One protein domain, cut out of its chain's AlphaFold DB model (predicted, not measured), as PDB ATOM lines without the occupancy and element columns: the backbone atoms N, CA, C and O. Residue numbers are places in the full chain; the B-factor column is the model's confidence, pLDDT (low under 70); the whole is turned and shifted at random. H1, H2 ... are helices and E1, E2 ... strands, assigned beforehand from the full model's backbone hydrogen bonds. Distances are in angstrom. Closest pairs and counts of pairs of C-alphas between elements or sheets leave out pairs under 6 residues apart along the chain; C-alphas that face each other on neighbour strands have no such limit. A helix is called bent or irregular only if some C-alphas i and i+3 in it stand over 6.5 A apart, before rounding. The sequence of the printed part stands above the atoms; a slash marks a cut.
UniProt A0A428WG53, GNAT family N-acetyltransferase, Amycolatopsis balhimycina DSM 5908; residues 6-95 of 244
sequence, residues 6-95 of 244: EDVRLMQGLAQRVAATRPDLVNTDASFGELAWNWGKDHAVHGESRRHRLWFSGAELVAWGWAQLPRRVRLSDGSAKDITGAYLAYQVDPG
ATOM      1  N   GLU A   6     129.798 169.052 207.727       90.56
ATOM      2  CA  GLU A   6     129.777 167.880 208.606       90.56
ATOM      3  C   GLU A   6     131.117 167.701 209.325       90.56
ATOM      4  O   GLU A   6     131.134 167.537 210.544       90.56
ATOM      5  N   ASP A   7     132.232 167.867 208.609       90.25
ATOM      6  CA  ASP A   7     133.565 167.848 209.214       90.25
ATOM      7  C   ASP A   7     133.699 168.935 210.289       90.25
ATOM      8  O   ASP A   7     134.191 168.668 211.383       90.25
ATOM      9  N   VAL A   8     133.199 170.148 210.023       91.31
ATOM     10  CA  VAL A   8     133.212 171.248 211.004       91.31
ATOM     11  C   VAL A   8     132.402 170.898 212.250       91.31
ATOM     12  O   VAL A   8     132.854 171.186 213.355       91.31
ATOM     13  N   ARG A   9     131.247 170.232 212.110       94.75
ATOM     14  CA  ARG A   9     130.465 169.769 213.271       94.75
ATOM     15  C   ARG A   9     131.241 168.757 214.109       94.75
ATOM     16  O   ARG A   9     131.205 168.845 215.334       94.75
ATOM     17  N   LEU A  10     131.966 167.833 213.478       95.31
ATOM     18  CA  LEU A  10     132.824 166.884 214.195       95.31
ATOM     19  C   LEU A  10     133.960 167.609 214.935       95.31
ATOM     20  O   LEU A  10     134.197 167.338 216.113       95.31
ATOM     21  N   MET A  11     134.624 168.567 214.278       94.88
ATOM     22  CA  MET A  11     135.684 169.386 214.884       94.88
ATOM     23  C   MET A  11     135.168 170.203 216.073       94.88
ATOM     24  O   MET A  11     135.819 170.258 217.115       94.88
ATOM     25  N   GLN A  12     133.981 170.798 215.940       96.06
ATOM     26  CA  GLN A  12     133.300 171.527 217.008       96.06
ATOM     27  C   GLN A  12     132.923 170.616 218.178       96.06
ATOM     28  O   GLN A  12     133.099 171.010 219.329       96.06
ATOM     29  N   GLY A  13     132.464 169.394 217.895       96.56
ATOM     30  CA  GLY A  13     132.206 168.384 218.917       96.56
ATOM     31  C   GLY A  13     133.467 168.042 219.712       96.56
ATOM     32  O   GLY A  13     133.417 167.996 220.939       96.56
ATOM     33  N   LEU A  14     134.615 167.878 219.041       95.31
ATOM     34  CA  LEU A  14     135.902 167.722 219.726       95.31
ATOM     35  C   LEU A  14     136.236 168.961 220.573       95.31
ATOM     36  O   LEU A  14     136.535 168.821 221.755       95.31
ATOM     37  N   ALA A  15     136.124 170.169 220.013       96.12
ATOM     38  CA  ALA A  15     136.404 171.413 220.733       96.12
ATOM     39  C   ALA A  15     135.575 171.553 222.021       96.12
ATOM     40  O   ALA A  15     136.099 171.976 223.048       96.12
ATOM     41  N   GLN A  16     134.299 171.155 221.994       96.62
ATOM     42  CA  GLN A  16     133.431 171.152 223.174       96.62
ATOM     43  C   GLN A  16     133.915 170.179 224.252       96.62
ATOM     44  O   GLN A  16     133.932 170.544 225.426       96.62
ATOM     45  N   ARG A  17     134.335 168.963 223.874       95.00
ATOM     46  CA  ARG A  17     134.860 167.979 224.836       95.00
ATOM     47  C   ARG A  17     136.171 168.441 225.467       95.00
ATOM     48  O   ARG A  17     136.315 168.355 226.686       95.00
ATOM     49  N   VAL A  18     137.087 168.997 224.669       92.19
ATOM     50  CA  VAL A  18     138.345 169.563 225.186       92.19
ATOM     51  C   VAL A  18     138.058 170.749 226.102       92.19
ATOM     52  O   VAL A  18     138.526 170.764 227.231       92.19
ATOM     53  N   ALA A  19     137.213 171.694 225.687       93.94
ATOM     54  CA  ALA A  19     136.852 172.846 226.511       93.94
ATOM     55  C   ALA A  19     136.173 172.458 227.839       93.94
ATOM     56  O   ALA A  19     136.376 173.130 228.846       93.94
ATOM     57  N   ALA A  20     135.387 171.377 227.858       93.62
ATOM     58  CA  ALA A  20     134.717 170.895 229.064       93.62
ATOM     59  C   ALA A  20     135.672 170.252 230.088       93.62
ATOM     60  O   ALA A  20     135.355 170.224 231.274       93.62
ATOM     61  N   THR A  21     136.811 169.716 229.640       88.88
ATOM     62  CA  THR A  21     137.724 168.907 230.470       88.88
ATOM     63  C   THR A  21     139.067 169.588 230.728       88.88
ATOM     64  O   THR A  21     139.574 169.549 231.846       88.88
ATOM     65  N   ARG A  22     139.639 170.217 229.699       83.06
ATOM     66  CA  ARG A  22     140.948 170.878 229.664       83.06
ATOM     67  C   ARG A  22     140.894 172.115 228.752       83.06
ATOM     68  O   ARG A  22     141.472 172.107 227.663       83.06
ATOM     69  N   PRO A  23     140.178 173.184 229.151       88.50
ATOM     70  CA  PRO A  23     140.064 174.399 228.341       88.50
ATOM     71  C   PRO A  23     141.415 175.074 228.063       88.50
ATOM     72  O   PRO A  23     141.547 175.770 227.061       88.50
ATOM     73  N   ASP A  24     142.420 174.828 228.905       78.94
ATOM     74  CA  ASP A  24     143.813 175.247 228.726       78.94
ATOM     75  C   ASP A  24     144.508 174.595 227.516       78.94
ATOM     76  O   ASP A  24     145.510 175.119 227.037       78.94
ATOM     77  N   LEU A  25     143.970 173.484 226.999       81.31
ATOM     78  CA  LEU A  25     144.512 172.725 225.866       81.31
ATOM     79  C   LEU A  25     143.739 172.938 224.554       81.31
ATOM     80  O   LEU A  25     143.940 172.203 223.579       81.31
ATOM     81  N   VAL A  26     142.827 173.914 224.508       86.62
ATOM     82  CA  VAL A  26     142.189 174.315 223.250       86.62
ATOM     83  C   VAL A  26     143.196 175.132 222.445       86.62
ATOM     84  O   VAL A  26     143.604 176.216 222.857       86.62
ATOM     85  N   ASN A  27     143.596 174.609 221.289       83.94
ATOM     86  CA  ASN A  27     144.541 175.292 220.415       83.94
ATOM     87  C   ASN A  27     143.923 176.558 219.803       83.94
ATOM     88  O   ASN A  27     142.707 176.675 219.634       83.94
ATOM     89  N   THR A  28     144.779 177.498 219.402       80.94
ATOM     90  CA  THR A  28     144.358 178.663 218.615       80.94
ATOM     91  C   THR A  28     143.612 178.217 217.358       80.94
ATOM     92  O   THR A  28     144.015 177.254 216.702       80.94
ATOM     93  N   ASP A  29     142.518 178.912 217.035       88.06
ATOM     94  CA  ASP A  29     141.623 178.611 215.912       88.06
ATOM     95  C   ASP A  29     140.864 177.272 216.016       88.06
ATOM     96  O   ASP A  29     140.170 176.881 215.070       88.06
ATOM     97  N   ALA A  30     140.965 176.572 217.153       91.94
ATOM     98  CA  ALA A  30     140.275 175.312 217.409       91.94
ATOM     99  C   ALA A  30     139.034 175.459 218.299       91.94
ATOM    100  O   ALA A  30     138.321 174.474 218.507       91.94
ATOM    101  N   SER A  31     138.736 176.656 218.815       93.94
ATOM    102  CA  SER A  31     137.519 176.859 219.600       93.94
ATOM    103  C   SER A  31     136.259 176.724 218.736       93.94
ATOM    104  O   SER A  31     136.271 176.922 217.518       93.94
ATOM    105  N   PHE A  32     135.127 176.412 219.376       94.94
ATOM    106  CA  PHE A  32     133.852 176.185 218.686       94.94
ATOM    107  C   PHE A  32     133.467 177.333 217.733       94.94
ATOM    108  O   PHE A  32     133.010 177.089 216.612       94.94
ATOM    109  N   GLY A  33     133.650 178.580 218.181       91.81
ATOM    110  CA  GLY A  33     133.321 179.780 217.411       91.81
ATOM    111  C   GLY A  33     134.342 180.090 216.317       91.81
ATOM    112  O   GLY A  33     133.949 180.415 215.197       91.81
ATOM    113  N   GLU A  34     135.636 179.939 216.605       91.25
ATOM    114  CA  GLU A  34     136.697 180.160 215.616       91.25
ATOM    115  C   GLU A  34     136.603 179.167 214.460       91.25
ATOM    116  O   GLU A  34     136.748 179.565 213.310       91.25
ATOM    117  N   LEU A  35     136.264 177.903 214.729       90.75
ATOM    118  CA  LEU A  35     136.019 176.906 213.685       90.75
ATOM    119  C   LEU A  35     134.909 177.344 212.721       90.75
ATOM    120  O   LEU A  35     135.089 177.288 211.502       90.75
ATOM    121  N   ALA A  36     133.783 177.833 213.252       89.69
ATOM    122  CA  ALA A  36     132.676 178.331 212.438       89.69
ATOM    123  C   ALA A  36     133.074 179.579 211.635       89.69
ATOM    124  O   ALA A  36     132.785 179.663 210.438       89.69
ATOM    125  N   TRP A  37     133.770 180.522 212.273       86.69
ATOM    126  CA  TRP A  37     134.245 181.752 211.644       86.69
ATOM    127  C   TRP A  37     135.261 181.474 210.530       86.69
ATOM    128  O   TRP A  37     135.079 181.914 209.394       86.69
ATOM    129  N   ASN A  38     136.300 180.694 210.822       82.94
ATOM    130  CA  ASN A  38     137.387 180.370 209.901       82.94
ATOM    131  C   ASN A  38     136.924 179.502 208.733       82.94
ATOM    132  O   ASN A  38     137.413 179.654 207.606       82.94
ATOM    133  N   TRP A  39     135.971 178.598 208.967       81.81
ATOM    134  CA  TRP A  39     135.337 177.873 207.879       81.81
ATOM    135  C   TRP A  39     134.471 178.814 207.039       81.81
ATOM    136  O   TRP A  39     134.739 178.949 205.848       81.81
ATOM    137  N   GLY A  40     133.522 179.530 207.653       80.50
ATOM    138  CA  GLY A  40     132.533 180.364 206.964       80.50
ATOM    139  C   GLY A  40     133.126 181.533 206.170       80.50
ATOM    140  O   GLY A  40     132.765 181.713 205.007       80.50
ATOM    141  N   LYS A  41     134.086 182.271 206.748       72.31
ATOM    142  CA  LYS A  41     134.781 183.410 206.110       72.31
ATOM    143  C   LYS A  41     135.405 183.045 204.761       72.31
ATOM    144  O   LYS A  41     135.453 183.858 203.845       72.31
ATOM    145  N   ASP A  42     135.882 181.814 204.651       65.25
ATOM    146  CA  ASP A  42     136.759 181.372 203.572       65.25
ATOM    147  C   ASP A  42     136.152 180.230 202.734       65.25
ATOM    148  O   ASP A  42     136.768 179.787 201.760       65.25
ATOM    149  N   HIS A  43     134.955 179.741 203.085       61.62
ATOM    150  CA  HIS A  43     134.308 178.588 202.448       61.62
ATOM    151  C   HIS A  43     134.095 178.802 200.942       61.62
ATOM    152  O   HIS A  43     134.339 177.900 200.144       61.62
ATOM    153  N   ALA A  44     133.722 180.021 200.540       52.62
ATOM    154  CA  ALA A  44     133.484 180.380 199.141       52.62
ATOM    155  C   ALA A  44     134.772 180.612 198.320       52.62
ATOM    156  O   ALA A  44     134.716 180.611 197.094       52.62
ATOM    157  N   VAL A  45     135.926 180.815 198.970       56.34
ATOM    158  CA  VAL A  45     137.178 181.259 198.318       56.34
ATOM    159  C   VAL A  45     138.257 180.168 198.326       56.34
ATOM    160  O   VAL A  45     139.205 180.220 197.543       56.34
ATOM    161  N   HIS A  46     138.172 179.178 199.224       55.53
ATOM    162  CA  HIS A  46     139.300 178.288 199.542       55.53
ATOM    163  C   HIS A  46     139.004 176.783 199.462       55.53
ATOM    164  O   HIS A  46     139.846 175.991 199.896       55.53
ATOM    165  N   GLY A  47     137.869 176.374 198.880       51.66
ATOM    166  CA  GLY A  47     137.443 174.966 198.812       51.66
ATOM    167  C   GLY A  47     138.496 173.991 198.255       51.66
ATOM    168  O   GLY A  47     138.570 172.854 198.715       51.66
ATOM    169  N   GLU A  48     139.364 174.445 197.343       50.78
ATOM    170  CA  GLU A  48     140.356 173.592 196.665       50.78
ATOM    171  C   GLU A  48     141.771 173.616 197.282       50.78
ATOM    172  O   GLU A  48     142.555 172.698 197.045       50.78
ATOM    173  N   SER A  49     142.122 174.619 198.102       54.97
ATOM    174  CA  SER A  49     143.497 174.775 198.639       54.97
ATOM    175  C   SER A  49     143.685 174.281 200.078       54.97
ATOM    176  O   SER A  49     144.819 174.115 200.536       54.97
ATOM    177  N   ARG A  50     142.590 174.023 200.804       66.88
ATOM    178  CA  ARG A  50     142.629 173.583 202.204       66.88
ATOM    179  C   ARG A  50     142.850 172.080 202.295       66.88
ATOM    180  O   ARG A  50     141.957 171.281 202.015       66.88
ATOM    181  N   ARG A  51     144.043 171.685 202.738       76.12
ATOM    182  CA  ARG A  51     144.330 170.288 203.077       76.12
ATOM    183  C   ARG A  51     143.885 170.050 204.509       76.12
ATOM    184  O   ARG A  51     144.342 170.759 205.393       76.12
ATOM    185  N   HIS A  52     143.034 169.064 204.750       82.75
ATOM    186  CA  HIS A  52     142.641 168.690 206.106       82.75
ATOM    187  C   HIS A  52     142.735 167.181 206.307       82.75
ATOM    188  O   HIS A  52     142.770 166.409 205.344       82.75
ATOM    189  N   ARG A  53     142.802 166.771 207.570       85.38
ATOM    190  CA  ARG A  53     142.726 165.377 207.982       85.38
ATOM    191  C   ARG A  53     142.002 165.273 209.315       85.38
ATOM    192  O   ARG A  53     142.190 166.113 210.191       85.38
ATOM    193  N   LEU A  54     141.194 164.229 209.422       87.94
ATOM    194  CA  LEU A  54     140.469 163.820 210.613       87.94
ATOM    195  C   LEU A  54     141.033 162.475 211.088       87.94
ATOM    196  O   LEU A  54     141.393 161.629 210.261       87.94
ATOM    197  N   TRP A  55     141.118 162.282 212.398       84.62
ATOM    198  CA  TRP A  55     141.540 161.037 213.035       84.62
ATOM    199  C   TRP A  55     140.504 160.613 214.067       84.62
ATOM    200  O   TRP A  55     140.049 161.432 214.865       84.62
ATOM    201  N   PHE A  56     140.164 159.327 214.054       84.38
ATOM    202  CA  PHE A  56     139.091 158.765 214.864       84.38
ATOM    203  C   PHE A  56     139.593 157.627 215.758       84.38
ATOM    204  O   PHE A  56     140.458 156.853 215.342       84.38
ATOM    205  N   SER A  57     139.015 157.516 216.954       77.81
ATOM    206  CA  SER A  57     139.054 156.332 217.816       77.81
ATOM    207  C   SER A  57     137.668 155.691 217.771       77.81
ATOM    208  O   SER A  57     136.688 156.254 218.259       77.81
ATOM    209  N   GLY A  58     137.542 154.558 217.077       84.69
ATOM    210  CA  GLY A  58     136.225 154.022 216.723       84.69
ATOM    211  C   GLY A  58     135.428 155.022 215.876       84.69
ATOM    212  O   GLY A  58     135.867 155.403 214.793       84.69
ATOM    213  N   ALA A  59     134.259 155.441 216.369       86.75
ATOM    214  CA  ALA A  59     133.409 156.443 215.718       86.75
ATOM    215  C   ALA A  59     133.679 157.885 216.192       86.75
ATOM    216  O   ALA A  59     133.116 158.833 215.647       86.75
ATOM    217  N   GLU A  60     134.516 158.070 217.212       88.12
ATOM    218  CA  GLU A  60     134.746 159.368 217.839       88.12
ATOM    219  C   GLU A  60     135.910 160.101 217.170       88.12
ATOM    220  O   GLU A  60     136.990 159.535 217.010       88.12
ATOM    221  N   LEU A  61     135.716 161.367 216.781       91.75
ATOM    222  CA  LEU A  61     136.809 162.208 216.286       91.75
ATOM    223  C   LEU A  61     137.715 162.599 217.455       91.75
ATOM    224  O   LEU A  61     137.275 163.332 218.338       91.75
ATOM    225  N   VAL A  62     138.977 162.179 217.417       87.50
ATOM    226  CA  VAL A  62     139.953 162.396 218.500       87.50
ATOM    227  C   VAL A  62     141.089 163.332 218.117       87.50
ATOM    228  O   VAL A  62     141.792 163.837 218.982       87.50
ATOM    229  N   ALA A  63     141.273 163.608 216.828       88.19
ATOM    230  CA  ALA A  63     142.138 164.689 216.384       88.19
ATOM    231  C   ALA A  63     141.733 165.191 215.004       88.19
ATOM    232  O   ALA A  63     141.157 164.463 214.192       88.19
ATOM    233  N   TRP A  64     142.107 166.423 214.697       90.56
ATOM    234  CA  TRP A  64     142.032 166.972 213.352       90.56
ATOM    235  C   TRP A  64     143.150 167.976 213.112       90.56
ATOM    236  O   TRP A  64     143.751 168.499 214.045       90.56
ATOM    237  N   GLY A  65     143.433 168.239 211.841       86.25
ATOM    238  CA  GLY A  65     144.402 169.240 211.424       86.25
ATOM    239  C   GLY A  65     144.067 169.758 210.038       86.25
ATOM    240  O   GLY A  65     143.748 168.972 209.142       86.25
ATOM    241  N   TRP A  66     144.149 171.072 209.849       83.56
ATOM    242  CA  TRP A  66     143.976 171.723 208.555       83.56
ATOM    243  C   TRP A  66     145.131 172.674 208.236       83.56
ATOM    244  O   TRP A  66     145.579 173.467 209.057       83.56
ATOM    245  N   ALA A  67     145.644 172.576 207.018       78.88
ATOM    246  CA  ALA A  67     146.783 173.340 206.553       78.88
ATOM    247  C   ALA A  67     146.373 174.278 205.421       78.88
ATOM    248  O   ALA A  67     145.679 173.898 204.469       78.88
ATOM    249  N   GLN A  68     146.878 175.497 205.518       76.81
ATOM    250  CA  GLN A  68     146.890 176.495 204.474       76.81
ATOM    251  C   GLN A  68     148.324 176.626 203.964       76.81
ATOM    252  O   GLN A  68     149.216 177.063 204.685       76.81
ATOM    253  N   LEU A  69     148.548 176.211 202.721       77.25
ATOM    254  CA  LEU A  69     149.849 176.344 202.070       77.25
ATOM    255  C   LEU A  69     150.043 177.772 201.529       77.25
ATOM    256  O   LEU A  69     149.045 178.492 201.367       77.25
ATOM    257  N   PRO A  70     151.293 178.170 201.220       79.88
ATOM    258  CA  PRO A  70     151.567 179.423 200.534       79.88
ATOM    259  C   PRO A  70     150.696 179.551 199.285       79.88
ATOM    260  O   PRO A  70     150.556 178.601 198.509       79.88
ATOM    261  N   ARG A  71     150.052 180.705 199.124       74.50
ATOM    262  CA  ARG A  71     149.040 180.917 198.084       74.50
ATOM    263  C   ARG A  71     148.947 182.377 197.679       74.50
ATOM    264  O   ARG A  71     149.172 183.272 198.489       74.50
ATOM    265  N   ARG A  72     148.518 182.614 196.443       81.44
ATOM    266  CA  ARG A  72     148.160 183.949 195.966       81.44
ATOM    267  C   ARG A  72     146.688 184.212 196.253       81.44
ATOM    268  O   ARG A  72     145.834 183.427 195.850       81.44
ATOM    269  N   VAL A  73     146.389 185.304 196.946       78.38
ATOM    270  CA  VAL A  73     145.018 185.724 197.259       78.38
ATOM    271  C   VAL A  73     144.679 187.001 196.505       78.38
ATOM    272  O   VAL A  73     145.526 187.879 196.355       78.38
ATOM    273  N   ARG A  74     143.440 187.107 196.020       81.69
ATOM    274  CA  ARG A  74     142.910 188.350 195.455       81.69
ATOM    275  C   ARG A  74     142.188 189.116 196.559       81.69
ATOM    276  O   ARG A  74     141.346 188.543 197.247       81.69
ATOM    277  N   LEU A  75     142.561 190.374 196.749       79.44
ATOM    278  CA  LEU A  75     141.980 191.262 197.748       79.44
ATOM    279  C   LEU A  75     140.707 191.923 197.204       79.44
ATOM    280  O   LEU A  75     140.421 191.870 196.004       79.44
ATOM    281  N   SER A  76     139.933 192.540 198.097       79.38
ATOM    282  CA  SER A  76     138.678 193.224 197.752       79.38
ATOM    283  C   SER A  76     138.874 194.408 196.802       79.38
ATOM    284  O   SER A  76     137.967 194.727 196.042       79.38
ATOM    285  N   ASP A  77     140.057 195.021 196.801       87.44
ATOM    286  CA  ASP A  77     140.451 196.089 195.873       87.44
ATOM    287  C   ASP A  77     140.894 195.567 194.488       87.44
ATOM    288  O   ASP A  77     141.303 196.340 193.624       87.44
ATOM    289  N   GLY A  78     140.827 194.251 194.261       85.12
ATOM    290  CA  GLY A  78     141.221 193.600 193.013       85.12
ATOM    291  C   GLY A  78     142.721 193.333 192.872       85.12
ATOM    292  O   GLY A  78     143.110 192.615 191.943       85.12
ATOM    293  N   SER A  79     143.555 193.837 193.785       89.31
ATOM    294  CA  SER A  79     144.983 193.525 193.828       89.31
ATOM    295  C   SER A  79     145.215 192.070 194.248       89.31
ATOM    296  O   SER A  79     144.349 191.409 194.827       89.31
ATOM    297  N   ALA A  80     146.386 191.526 193.918       86.25
ATOM    298  CA  ALA A  80     146.760 190.169 194.293       86.25
ATOM    299  C   ALA A  80     147.965 190.203 195.228       86.25
ATOM    300  O   ALA A  80     148.966 190.846 194.918       86.25
ATOM    301  N   LYS A  81     147.879 189.475 196.340       85.44
ATOM    302  CA  LYS A  81     148.935 189.359 197.345       85.44
ATOM    303  C   LYS A  81     149.413 187.917 197.435       85.44
ATOM    304  O   LYS A  81     148.599 187.001 197.548       85.44
ATOM    305  N   ASP A  82     150.725 187.730 197.432       85.00
ATOM    306  CA  ASP A  82     151.331 186.434 197.711       85.00
ATOM    307  C   ASP A  82     151.462 186.241 199.225       85.00
ATOM    308  O   ASP A  82     152.110 187.020 199.927       85.00
ATOM    309  N   ILE A  83     150.804 185.205 199.737       79.31
ATOM    310  CA  ILE A  83     150.963 184.724 201.106       79.31
ATOM    311  C   ILE A  83     152.044 183.653 201.068       79.31
ATOM    312  O   ILE A  83     151.818 182.553 200.569       79.31
ATOM    313  N   THR A  84     153.231 183.993 201.563       77.88
ATOM    314  CA  THR A  84     154.413 183.118 201.539       77.88
ATOM    315  C   THR A  84     154.494 182.179 202.741       77.88
ATOM    316  O   THR A  84     155.200 181.176 202.680       77.88
ATOM    317  N   GLY A  85     153.767 182.477 203.820       63.88
ATOM    318  CA  GLY A  85     153.685 181.633 205.010       63.88
ATOM    319  C   GLY A  85     152.738 180.447 204.825       63.88
ATOM    320  O   GLY A  85     151.680 180.574 204.205       63.88
ATOM    321  N   ALA A  86     153.115 179.302 205.393       72.25
ATOM    322  CA  ALA A  86     152.203 178.190 205.631       72.25
ATOM    323  C   ALA A  86     151.602 178.323 207.036       72.25
ATOM    324  O   ALA A  86     152.264 178.795 207.955       72.25
ATOM    325  N   TYR A  87     150.359 177.889 207.197       74.81
ATOM    326  CA  TYR A  87     149.656 177.905 208.474       74.81
ATOM    327  C   TYR A  87     148.991 176.546 208.712       74.81
ATOM    328  O   TYR A  87     148.405 175.975 207.789       74.81
ATOM    329  N   LEU A  88     149.076 176.030 209.936       78.81
ATOM    330  CA  LEU A  88     148.450 174.784 210.368       78.81
ATOM    331  C   LEU A  88     147.694 175.041 211.670       78.81
ATOM    332  O   LEU A  88     148.312 175.403 212.664       78.81
ATOM    333  N   ALA A  89     146.396 174.754 211.675       84.44
ATOM    334  CA  ALA A  89     145.647 174.585 212.918       84.44
ATOM    335  C   ALA A  89     145.296 173.117 213.114       84.44
ATOM    336  O   ALA A  89     145.110 172.370 212.148       84.44
ATOM    337  N   TYR A  90     145.219 172.703 214.368       86.94
ATOM    338  CA  TYR A  90     144.913 171.335 214.745       86.94
ATOM    339  C   TYR A  90     144.309 171.310 216.144       86.94
ATOM    340  O   TYR A  90     144.530 172.228 216.926       86.94
ATOM    341  N   GLN A  91     143.603 170.239 216.477       89.62
ATOM    342  CA  GLN A  91     143.202 169.920 217.846       89.62
ATOM    343  C   GLN A  91     143.366 168.423 218.049       89.62
ATOM    344  O   GLN A  91     143.098 167.635 217.139       89.62
ATOM    345  N   VAL A  92     143.779 168.042 219.249       85.69
ATOM    346  CA  VAL A  92     143.814 166.653 219.705       85.69
ATOM    347  C   VAL A  92     143.015 166.579 221.001       85.69
ATOM    348  O   VAL A  92     143.064 167.505 221.811       85.69
ATOM    349  N   ASP A  93     142.229 165.521 221.158       84.62
ATOM    350  CA  ASP A  93     141.545 165.183 222.401       84.62
ATOM    351  C   ASP A  93     142.599 164.812 223.454       84.62
ATOM    352  O   ASP A  93     143.368 163.891 223.193       84.62
ATOM    353  N   PRO A  94     142.669 165.474 224.621       73.38
ATOM    354  CA  PRO A  94     143.669 165.171 225.643       73.38
ATOM    355  C   PRO A  94     143.644 163.717 226.128       73.38
ATOM    356  O   PRO A  94     144.692 163.177 226.456       73.38
ATOM    357  N   GLY A  95     142.479 163.057 226.133       74.19
ATOM    358  CA  GLY A  95     142.357 161.642 226.505       74.19
ATOM    359  C   GLY A  95     142.831 160.673 225.417       74.19
ATOM    360  O   GLY A  95     142.953 159.476 225.659       74.19
TER     361      GLY A  95
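Overview. This is residues 6 to 95 of the 244 residues of the protein "GNAT family N-acetyltransferase" of Amycolatopsis balhimycina DSM 5908 (UniProt A0A428WG53). An antiparallel sheet of three strands, E1, E2 and E5, has the helix H1 crossing one face and its other face bare. After H1 the backbone folds back into H2, which packs on H1, and beyond one end of the sheet a small separate two-strand hairpin, E3 and E4, makes the far end of an elongated shape. The 90 printed residues hold two named helices and then five named strands, in the order H1 H2 E1 E2 E3 E4 E5; the larger sheet has the order E1, E2, E5, and the class is mixed, helices and strands. The whole is only just compact, close to loose, with a radius of gyration of the C-alphas of 14.5 A and spans of 45 by 23 by 22 A.

Arrangement. H1, residues 6 to 21, and H2, residues 32 to 46, form a helical hairpin. They touch at a shallow tilt of 24 degrees, opposite ways; their closest C-alphas, of Gln 12 and Phe 32, are 5.0 A apart. Every O i to N i+4 pair of H1 is within hydrogen-bond range; in H2 it is 7 of 11. H2 is irregular, with C-alphas 41 and 44 7.7 A apart. E1, residues 50 to 57, and E2, residues 60 to 68, form an antiparallel hairpin, with N 53 and O 65 at 2.9 A. E2 runs on into E3, residues 71 to 74, at 72 degrees. E3 and E4, residues 80 to 83, form another antiparallel hairpin, with N 81 and O 73 at 2.8 A. E5, residues 87 to 92, is antiparallel to E2, with N 66 and O 89 at 2.8 A. H1 is on the sheet E1 E2 E5, making two layers, a helix on one face of a sheet, at a height over the sheet of 7.9 A. It runs across the strands, at 67 degrees to E2 on the local plane; its closest C-alphas to E2, of Leu 10 and Leu 61, are 6.5 A apart. H2 is only just not on this sheet, with 4 pairs of C-alphas within 10 A, and is apart from E3 and E4.

Along the chain. H1 begins at C-alpha 6, (129.777, 167.880, 208.606), and is 23.3 A long; H2 is 20.0 A. E1 is 23.5 A, E2 24.9 A and E5 16.9 A, with C-alpha 92 at (143.814, 166.653, 219.705).

Size, cuts and confidence. The two C-alphas farthest apart, of Gly 58 and Asp 77, are 47.1 A apart. The printed part has no cut and no long link. The mean pLDDT of the printed part is 82.6; residues 42 to 50 and residue 85 are under 70.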